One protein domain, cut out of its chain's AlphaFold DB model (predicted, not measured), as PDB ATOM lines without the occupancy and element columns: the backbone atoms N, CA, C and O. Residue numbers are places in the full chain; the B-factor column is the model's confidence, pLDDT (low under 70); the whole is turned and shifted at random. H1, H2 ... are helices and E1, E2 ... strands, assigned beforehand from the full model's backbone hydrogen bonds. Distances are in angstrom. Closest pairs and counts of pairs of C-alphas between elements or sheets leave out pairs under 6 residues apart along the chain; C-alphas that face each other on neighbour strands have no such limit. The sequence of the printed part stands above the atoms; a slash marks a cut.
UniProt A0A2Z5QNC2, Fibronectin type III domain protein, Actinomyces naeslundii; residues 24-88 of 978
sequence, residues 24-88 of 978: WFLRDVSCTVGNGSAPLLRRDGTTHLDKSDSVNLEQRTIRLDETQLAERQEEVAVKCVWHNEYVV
ATOM      1  N   TRP A  24     325.794 140.816 304.532       84.81
ATOM      2  CA  TRP A  24     326.193 141.540 303.327       84.81
ATOM      3  C   TRP A  24     325.904 143.025 303.507       84.81
ATOM      4  O   TRP A  24     324.781 143.406 303.849       84.81
ATOM      5  N   PHE A  25     326.887 143.873 303.240       85.94
ATOM      6  CA  PHE A  25     326.639 145.292 303.024       85.94
ATOM      7  C   PHE A  25     327.100 145.682 301.631       85.94
ATOM      8  O   PHE A  25     328.046 145.124 301.068       85.94
ATOM      9  N   LEU A  26     326.411 146.665 301.069       85.69
ATOM     10  CA  LEU A  26     326.863 147.297 299.851       85.69
ATOM     11  C   LEU A  26     328.150 148.051 300.164       85.69
ATOM     12  O   LEU A  26     328.108 149.033 300.889       85.69
ATOM     13  N   ARG A  27     329.286 147.648 299.623       85.44
ATOM     14  CA  ARG A  27     330.551 148.346 299.840       85.44
ATOM     15  C   ARG A  27     330.605 149.620 299.019       85.44
ATOM     16  O   ARG A  27     330.825 150.694 299.572       85.44
ATOM     17  N   ASP A  28     330.351 149.481 297.726       86.38
ATOM     18  CA  ASP A  28     330.503 150.541 296.739       86.38
ATOM     19  C   ASP A  28     329.648 150.257 295.497       86.38
ATOM     20  O   ASP A  28     329.163 149.136 295.307       86.38
ATOM     21  N   VAL A  29     329.482 151.255 294.639       87.44
ATOM     22  CA  VAL A  29     328.894 151.106 293.304       87.44
ATOM     23  C   VAL A  29     329.918 151.592 292.294       87.44
ATOM     24  O   VAL A  29     330.639 152.547 292.553       87.44
ATOM     25  N   SER A  30     330.000 150.934 291.145       88.38
ATOM     26  CA  SER A  30     330.825 151.397 290.032       88.38
ATOM     27  C   SER A  30     329.982 151.547 288.782       88.38
ATOM     28  O   SER A  30     329.308 150.598 288.385       88.38
ATOM     29  N   CYS A  31     329.998 152.729 288.169       87.88
ATOM     30  CA  CYS A  31     329.161 153.043 287.013       87.88
ATOM     31  C   CYS A  31     329.999 153.399 285.798       87.88
ATOM     32  O   CYS A  31     330.909 154.221 285.857       87.88
ATOM     33  N   THR A  32     329.648 152.789 284.674       88.25
ATOM     34  CA  THR A  32     330.353 152.931 283.400       88.25
ATOM     35  C   THR A  32     329.372 153.194 282.266       88.25
ATOM     36  O   THR A  32     328.199 152.819 282.358       88.25
ATOM     37  N   VAL A  33     329.859 153.838 281.206       85.62
ATOM     38  CA  VAL A  33     329.109 154.106 279.968       85.62
ATOM     39  C   VAL A  33     329.538 153.184 278.829       85.62
ATOM     40  O   VAL A  33     330.685 152.728 278.756       85.62
ATOM     41  N   GLY A  34     328.592 152.913 277.929       76.94
ATOM     42  CA  GLY A  34     328.753 152.080 276.740       76.94
ATOM     43  C   GLY A  34     329.020 150.613 277.051       76.94
ATOM     44  O   GLY A  34     328.520 150.065 278.033       76.94
ATOM     45  N   ASN A  35     329.851 149.961 276.231       67.12
ATOM     46  CA  ASN A  35     330.223 148.547 276.407       67.12
ATOM     47  C   ASN A  35     331.111 148.276 277.647       67.12
ATOM     48  O   ASN A  35     331.648 147.180 277.797       67.12
ATOM     49  N   GLY A  36     331.208 149.240 278.572       64.62
ATOM     50  CA  GLY A  36     331.580 149.000 279.963       64.62
ATOM     51  C   GLY A  36     333.033 149.291 280.328       64.62
ATOM     52  O   GLY A  36     333.593 148.550 281.129       64.62
ATOM     53  N   SER A  37     333.666 150.327 279.766       67.88
ATOM     54  CA  SER A  37     335.077 150.641 280.087       67.88
ATOM     55  C   SER A  37     335.334 152.067 280.566       67.88
ATOM     56  O   SER A  37     336.269 152.276 281.334       67.88
ATOM     57  N   ALA A  38     334.532 153.047 280.143       81.38
ATOM     58  CA  ALA A  38     334.707 154.431 280.573       81.38
ATOM     59  C   ALA A  38     333.812 154.729 281.788       81.38
ATOM     60  O   ALA A  38     332.662 154.279 281.808       81.38
ATOM     61  N   PRO A  39     334.312 155.462 282.798       86.38
ATOM     62  CA  PRO A  39     333.517 155.856 283.952       86.38
ATOM     63  C   PRO A  39     332.344 156.723 283.507       86.38
ATOM     64  O   PRO A  39     332.477 157.578 282.632       86.38
ATOM     65  N   LEU A  40     331.187 156.502 284.117       88.44
ATOM     66  CA  LEU A  40     330.053 157.389 283.925       88.44
ATOM     67  C   LEU A  40     330.348 158.699 284.643       88.44
ATOM     68  O   LEU A  40     330.517 158.702 285.860       88.44
ATOM     69  N   LEU A  41     330.417 159.797 283.896       88.25
ATOM     70  CA  LEU A  41     330.677 161.118 284.455       88.25
ATOM     71  C   LEU A  41     329.370 161.873 284.722       88.25
ATOM     72  O   LEU A  41     328.317 161.580 284.143       88.25
ATOM     73  N   ARG A  42     329.438 162.858 285.613       89.69
ATOM     74  CA  ARG A  42     328.369 163.830 285.845       89.69
ATOM     75  C   ARG A  42     328.281 164.831 284.696       89.69
ATOM     76  O   ARG A  42     329.184 164.914 283.873       89.69
ATOM     77  N   ARG A  43     327.236 165.664 284.684       85.38
ATOM     78  CA  ARG A  43     327.040 166.762 283.708       85.38
ATOM     79  C   ARG A  43     328.222 167.716 283.534       85.38
ATOM     80  O   ARG A  43     328.268 168.407 282.525       85.38
ATOM     81  N   ASP A  44     329.140 167.779 284.492       85.25
ATOM     82  CA  ASP A  44     330.365 168.575 284.377       85.25
ATOM     83  C   ASP A  44     331.425 167.954 283.447       85.25
ATOM     84  O   ASP A  44     332.452 168.580 283.195       85.25
ATOM     85  N   GLY A  45     331.200 166.727 282.963       80.94
ATOM     86  CA  GLY A  45     332.081 166.013 282.042       80.94
ATOM     87  C   GLY A  45     333.431 165.606 282.634       80.94
ATOM     88  O   GLY A  45     334.314 165.194 281.887       80.94
ATOM     89  N   THR A  46     333.632 165.727 283.952       84.12
ATOM     90  CA  THR A  46     334.924 165.431 284.606       84.12
ATOM     91  C   THR A  46     334.783 164.603 285.877       84.12
ATOM     92  O   THR A  46     335.645 163.771 286.168       84.12
ATOM     93  N   THR A  47     333.696 164.766 286.627       88.00
ATOM     94  CA  THR A  47     333.496 164.058 287.890       88.00
ATOM     95  C   THR A  47     332.886 162.689 287.637       88.00
ATOM     96  O   THR A  47     331.811 162.575 287.058       88.00
ATOM     97  N   HIS A  48     333.533 161.638 288.137       89.00
ATOM     98  CA  HIS A  48     332.976 160.288 288.142       89.00
ATOM     99  C   HIS A  48     331.707 160.236 288.995       89.00
ATOM    100  O   HIS A  48     331.726 160.541 290.189       89.00
ATOM    101  N   LEU A  49     330.600 159.823 288.391       88.44
ATOM    102  CA  LEU A  49     329.298 159.794 289.036       88.44
ATOM    103  C   LEU A  49     329.285 158.839 290.232       88.44
ATOM    104  O   LEU A  49     328.779 159.193 291.296       88.44
ATOM    105  N   ASP A  50     329.923 157.680 290.081       85.88
ATOM    106  CA  ASP A  50     330.054 156.647 291.108       85.88
ATOM    107  C   ASP A  50     330.989 157.016 292.273       85.88
ATOM    108  O   ASP A  50     330.970 156.361 293.314       85.88
ATOM    109  N   LYS A  51     331.768 158.096 292.137       85.44
ATOM    110  CA  LYS A  51     332.643 158.656 293.183       85.44
ATOM    111  C   LYS A  51     332.197 160.030 293.675       85.44
ATOM    112  O   LYS A  51     332.965 160.725 294.338       85.44
ATOM    113  N   SER A  52     330.967 160.419 293.364       84.81
ATOM    114  CA  SER A  52     330.397 161.712 293.742       84.81
ATOM    115  C   SER A  52     329.227 161.557 294.713       84.81
ATOM    116  O   SER A  52     328.760 160.449 294.971       84.81
ATOM    117  N   ASP A  53     328.686 162.673 295.201       82.75
ATOM    118  CA  ASP A  53     327.452 162.688 295.998       82.75
ATOM    119  C   ASP A  53     326.209 162.248 295.199       82.75
ATOM    120  O   ASP A  53     325.124 162.112 295.770       82.75
ATOM    121  N   SER A  54     326.328 161.992 293.889       85.56
ATOM    122  CA  SER A  54     325.274 161.329 293.111       85.56
ATOM    123  C   SER A  54     325.038 159.893 293.584       85.56
ATOM    124  O   SER A  54     323.933 159.384 293.397       85.56
ATOM    125  N   VAL A  55     326.021 159.245 294.221       86.75
ATOM    126  CA  VAL A  55     325.837 157.951 294.887       86.75
ATOM    127  C   VAL A  55     325.732 158.160 296.390       86.75
ATOM    128  O   VAL A  55     326.677 158.579 297.053       86.75
ATOM    129  N   ASN A  56     324.585 157.785 296.950       84.81
ATOM    130  CA  ASN A  56     324.420 157.680 298.390       84.81
ATOM    131  C   ASN A  56     324.396 156.202 298.782       84.81
ATOM    132  O   ASN A  56     323.377 155.520 298.679       84.81
ATOM    133  N   LEU A  57     325.539 155.701 299.252       82.62
ATOM    134  CA  LEU A  57     325.704 154.296 299.630       82.62
ATOM    135  C   LEU A  57     324.972 153.916 300.937       82.62
ATOM    136  O   LEU A  57     324.832 152.724 301.228       82.62
ATOM    137  N   GLU A  58     324.518 154.891 301.733       77.94
ATOM    138  CA  GLU A  58     323.676 154.659 302.919       77.94
ATOM    139  C   GLU A  58     322.206 154.508 302.528       77.94
ATOM    140  O   GLU A  58     321.556 153.538 302.912       77.94
ATOM    141  N   GLN A  59     321.704 155.422 301.695       82.25
ATOM    142  CA  GLN A  59     320.345 155.362 301.149       82.25
ATOM    143  C   GLN A  59     320.207 154.348 300.006       82.25
ATOM    144  O   GLN A  59     319.092 154.029 299.602       82.25
ATOM    145  N   ARG A  60     321.332 153.815 299.507       83.44
ATOM    146  CA  ARG A  60     321.426 152.895 298.360       83.44
ATOM    147  C   ARG A  60     320.792 153.476 297.102       83.44
ATOM    148  O   ARG A  60     320.179 152.763 296.313       83.44
ATOM    149  N   THR A  61     320.941 154.781 296.930       85.00
ATOM    150  CA  THR A  61     320.419 155.511 295.782       85.00
ATOM    151  C   THR A  61     321.560 155.966 294.893       85.00
ATOM    152  O   THR A  61     322.678 156.232 295.342       85.00
ATOM    153  N   ILE A  62     321.254 156.047 293.605       87.88
ATOM    154  CA  ILE A  62     322.116 156.643 292.599       87.88
ATOM    155  C   ILE A  62     321.285 157.613 291.766       87.88
ATOM    156  O   ILE A  62     320.233 157.249 291.241       87.88
ATOM    157  N   ARG A  63     321.739 158.861 291.684       87.81
ATOM    158  CA  ARG A  63     321.116 159.924 290.891       87.81
ATOM    159  C   ARG A  63     321.687 159.900 289.484       87.81
ATOM    160  O   ARG A  63     322.790 160.382 289.243       87.81
ATOM    161  N   LEU A  64     320.954 159.277 288.564       85.44
ATOM    162  CA  LEU A  64     321.354 159.166 287.158       85.44
ATOM    163  C   LEU A  64     320.905 160.367 286.309       85.44
ATOM    164  O   LEU A  64     321.337 160.519 285.174       85.44
ATOM    165  N   ASP A  65     320.070 161.249 286.843       83.62
ATOM    166  CA  ASP A  65     319.642 162.501 286.206       83.62
ATOM    167  C   ASP A  65     320.758 163.563 286.140       83.62
ATOM    168  O   ASP A  65     320.711 164.497 285.328       83.62
ATOM    169  N   GLU A  66     321.794 163.381 286.960       82.75
ATOM    170  CA  GLU A  66     323.005 164.203 287.017       82.75
ATOM    171  C   GLU A  66     324.128 163.690 286.107       82.75
ATOM    172  O   GLU A  66     325.228 164.248 286.118       82.75
ATOM    173  N   THR A  67     323.865 162.651 285.314       84.31
ATOM    174  CA  THR A  67     324.806 162.115 284.321       84.31
ATOM    175  C   THR A  67     325.076 163.115 283.201       84.31
ATOM    176  O   THR A  67     324.221 163.942 282.867       84.31
ATOM    177  N   GLN A  68     326.271 163.049 282.611       82.88
ATOM    178  CA  GLN A  68     326.534 163.735 281.346       82.88
ATOM    179  C   GLN A  68     325.574 163.253 280.258       82.88
ATOM    180  O   GLN A  68     325.183 162.084 280.228       82.88
ATOM    181  N   LEU A  69     325.197 164.162 279.360       79.50
ATOM    182  CA  LEU A  69     324.388 163.800 278.206       79.50
ATOM    183  C   LEU A  69     325.231 162.941 277.263       79.50
ATOM    184  O   LEU A  69     326.385 163.263 276.999       79.50
ATOM    185  N   ALA A  70     324.647 161.854 276.766       76.81
ATOM    186  CA  ALA A  70     325.273 161.044 275.733       76.81
ATOM    187  C   ALA A  70     325.389 161.875 274.446       76.81
ATOM    188  O   ALA A  70     324.375 162.339 273.919       76.81
ATOM    189  N   GLU A  71     326.606 162.056 273.937       79.06
ATOM    190  CA  GLU A  71     326.833 162.725 272.648       79.06
ATOM    191  C   GLU A  71     326.735 161.728 271.491       79.06
ATOM    192  O   GLU A  71     326.424 162.093 270.355       79.06
ATOM    193  N   ARG A  72     326.970 160.444 271.787       77.00
ATOM    194  CA  ARG A  72     326.911 159.338 270.828       77.00
ATOM    195  C   ARG A  72     325.954 158.252 271.287       77.00
ATOM    196  O   ARG A  72     325.758 158.021 272.477       77.00
ATOM    197  N   GLN A  73     325.385 157.533 270.324       77.00
ATOM    198  CA  GLN A  73     324.395 156.494 270.601       77.00
ATOM    199  C   GLN A  73     324.964 155.341 271.447       77.00
ATOM    200  O   GLN A  73     324.233 154.751 272.240       77.00
ATOM    201  N   GLU A  74     326.269 155.064 271.350       72.38
ATOM    202  CA  GLU A  74     326.949 154.099 272.223       72.38
ATOM    203  C   GLU A  74     327.045 154.522 273.702       72.38
ATOM    204  O   GLU A  74     327.211 153.659 274.556       72.38
ATOM    205  N   GLU A  75     326.907 155.806 274.041       72.06
ATOM    206  CA  GLU A  75     327.046 156.323 275.417       72.06
ATOM    207  C   GLU A  75     325.729 156.294 276.209       72.06
ATOM    208  O   GLU A  75     325.715 156.557 277.409       72.06
ATOM    209  N   VAL A  76     324.621 155.927 275.558       76.62
ATOM    210  CA  VAL A  76     323.281 155.863 276.170       76.62
ATOM    211  C   VAL A  76     323.154 154.677 277.140       76.62
ATOM    212  O   VAL A  76     322.353 154.713 278.074       76.62
ATOM    213  N   ALA A  77     323.943 153.616 276.947       81.25
ATOM    214  CA  ALA A  77     323.935 152.453 277.825       81.25
ATOM    215  C   ALA A  77     324.764 152.718 279.091       81.25
ATOM    216  O   ALA A  77     325.983 152.871 279.027       81.25
ATOM    217  N   VAL A  78     324.107 152.716 280.250       85.56
ATOM    218  CA  VAL A  78     324.757 152.835 281.560       85.56
ATOM    219  C   VAL A  78     324.766 151.484 282.262       85.56
ATOM    220  O   VAL A  78     323.715 150.875 282.472       85.56
ATOM    221  N   LYS A  79     325.950 151.032 282.684       86.81
ATOM    222  CA  LYS A  79     326.113 149.851 283.535       86.81
ATOM    223  C   LYS A  79     326.647 150.261 284.897       86.81
ATOM    224  O   LYS A  79     327.810 150.641 285.020       86.81
ATOM    225  N   CYS A  80     325.812 150.099 285.917       86.50
ATOM    226  CA  CYS A  80     326.202 150.244 287.314       86.50
ATOM    227  C   CYS A  80     326.282 148.872 287.992       86.50
ATOM    228  O   CYS A  80     325.314 148.110 287.987       86.50
ATOM    229  N   VAL A  81     327.441 148.550 288.568       87.06
ATOM    230  CA  VAL A  81     327.712 147.313 289.308       87.06
ATOM    231  C   VAL A  81     327.762 147.627 290.797       87.06
ATOM    232  O   VAL A  81     328.540 148.467 291.239       87.06
ATOM    233  N   TRP A  82     326.931 146.937 291.573       85.75
ATOM    234  CA  TRP A  82     326.881 147.063 293.027       85.75
ATOM    235  C   TRP A  82     327.840 146.040 293.648       85.75
ATOM    236  O   TRP A  82     327.642 144.831 293.513       85.75
ATOM    237  N   HIS A  83     328.884 146.514 294.322       87.38
ATOM    238  CA  HIS A  83     329.875 145.669 294.982       87.38
ATOM    239  C   HIS A  83     329.432 145.400 296.416       87.38
ATOM    240  O   HIS A  83     329.527 146.276 297.269       87.38
ATOM    241  N   ASN A  84     328.942 144.192 296.687       85.00
ATOM    242  CA  ASN A  84     328.580 143.770 298.037       85.00
ATOM    243  C   ASN A  84     329.740 143.007 298.682       85.00
ATOM    244  O   ASN A  84     330.412 142.217 298.022       85.00
ATOM    245  N   GLU A  85     329.954 143.229 299.973       86.69
ATOM    246  CA  GLU A  85     330.964 142.540 300.770       86.69
ATOM    247  C   GLU A  85     330.295 141.910 301.997       86.69
ATOM    248  O   GLU A  85     329.459 142.539 302.651       86.69
ATOM    249  N   TYR A  86     330.621 140.647 302.283       85.88
ATOM    250  CA  TYR A  86     330.145 139.972 303.485       85.88
ATOM    251  C   TYR A  86     331.090 140.279 304.636       85.88
ATOM    252  O   TYR A  86     332.265 139.916 304.596       85.88
ATOM    253  N   VAL A  87     330.566 140.928 305.665       86.50
ATOM    254  CA  VAL A  87     331.325 141.306 306.856       86.50
ATOM    255  C   VAL A  87     330.794 140.562 308.066       86.50
ATOM    256  O   VAL A  87     329.597 140.297 308.183       86.50
ATOM    257  N   VAL A  88     331.698 140.227 308.982       87.56
ATOM    258  CA  VAL A  88     331.356 139.599 310.259       87.56
ATOM    259  C   VAL A  88     331.327 140.680 311.331       87.56
ATOM    260  O   VAL A  88     332.247 141.498 311.414       87.56
TER     261      VAL A  88
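What this domain is: This is residues 24 to 88 of the 978 residues of the protein "Fibronectin type III domain protein" of Actinomyces naeslundii (UniProt A0A2Z5QNC2). There is little regular structure here: a long two-stranded antiparallel ribbon, E1 and E2, has a long winding stretch of loops, residues 34 to 72, folded along its E1 side, and the short helix H1 at one end. The printed part has 65 residues, in the order E1, H1, E2, mostly strand, with under half in named elements. It is compact, radius of gyration of the C-alphas 12.4 A, yet only just a rod, spanning 44 by 22 by 15 A.

Where its parts are: Find C-alpha 24 at (326.193, 141.540, 303.327); E1, residues 24 to 33, runs 26.7 A from there and bends by 51 degrees at residue 27. H1 is residues 73 to 76. E2, residues 78 to 88, runs 32.3 A to C-alpha 88 at (331.356, 139.599, 310.259).

How they stand to each other: Look at N 30 and O 81, 2.9 A apart, and N 81 and O 30, 2.8 A: E1 and E2 are antiparallel neighbours at 161 degrees. Residues 32 to 33 of E1 also pair antiparallel with residues 38 to 39. The closest C-alphas of E1 and H1, Val 33 and Glu 75, are 5.5 A apart. H1 is too short for an O i to N i+4 pair, and its one O i to N i+3 pair is not within hydrogen-bond range.

The domain as a whole: The two farthest C-alphas, of Glu 71 and Val 88, are 44.4 A apart. The printed part has no cut. E1 to H1 is a long link, H1 to E2 a tight one. Look for pLDDT under 70 at residues 35 to 37.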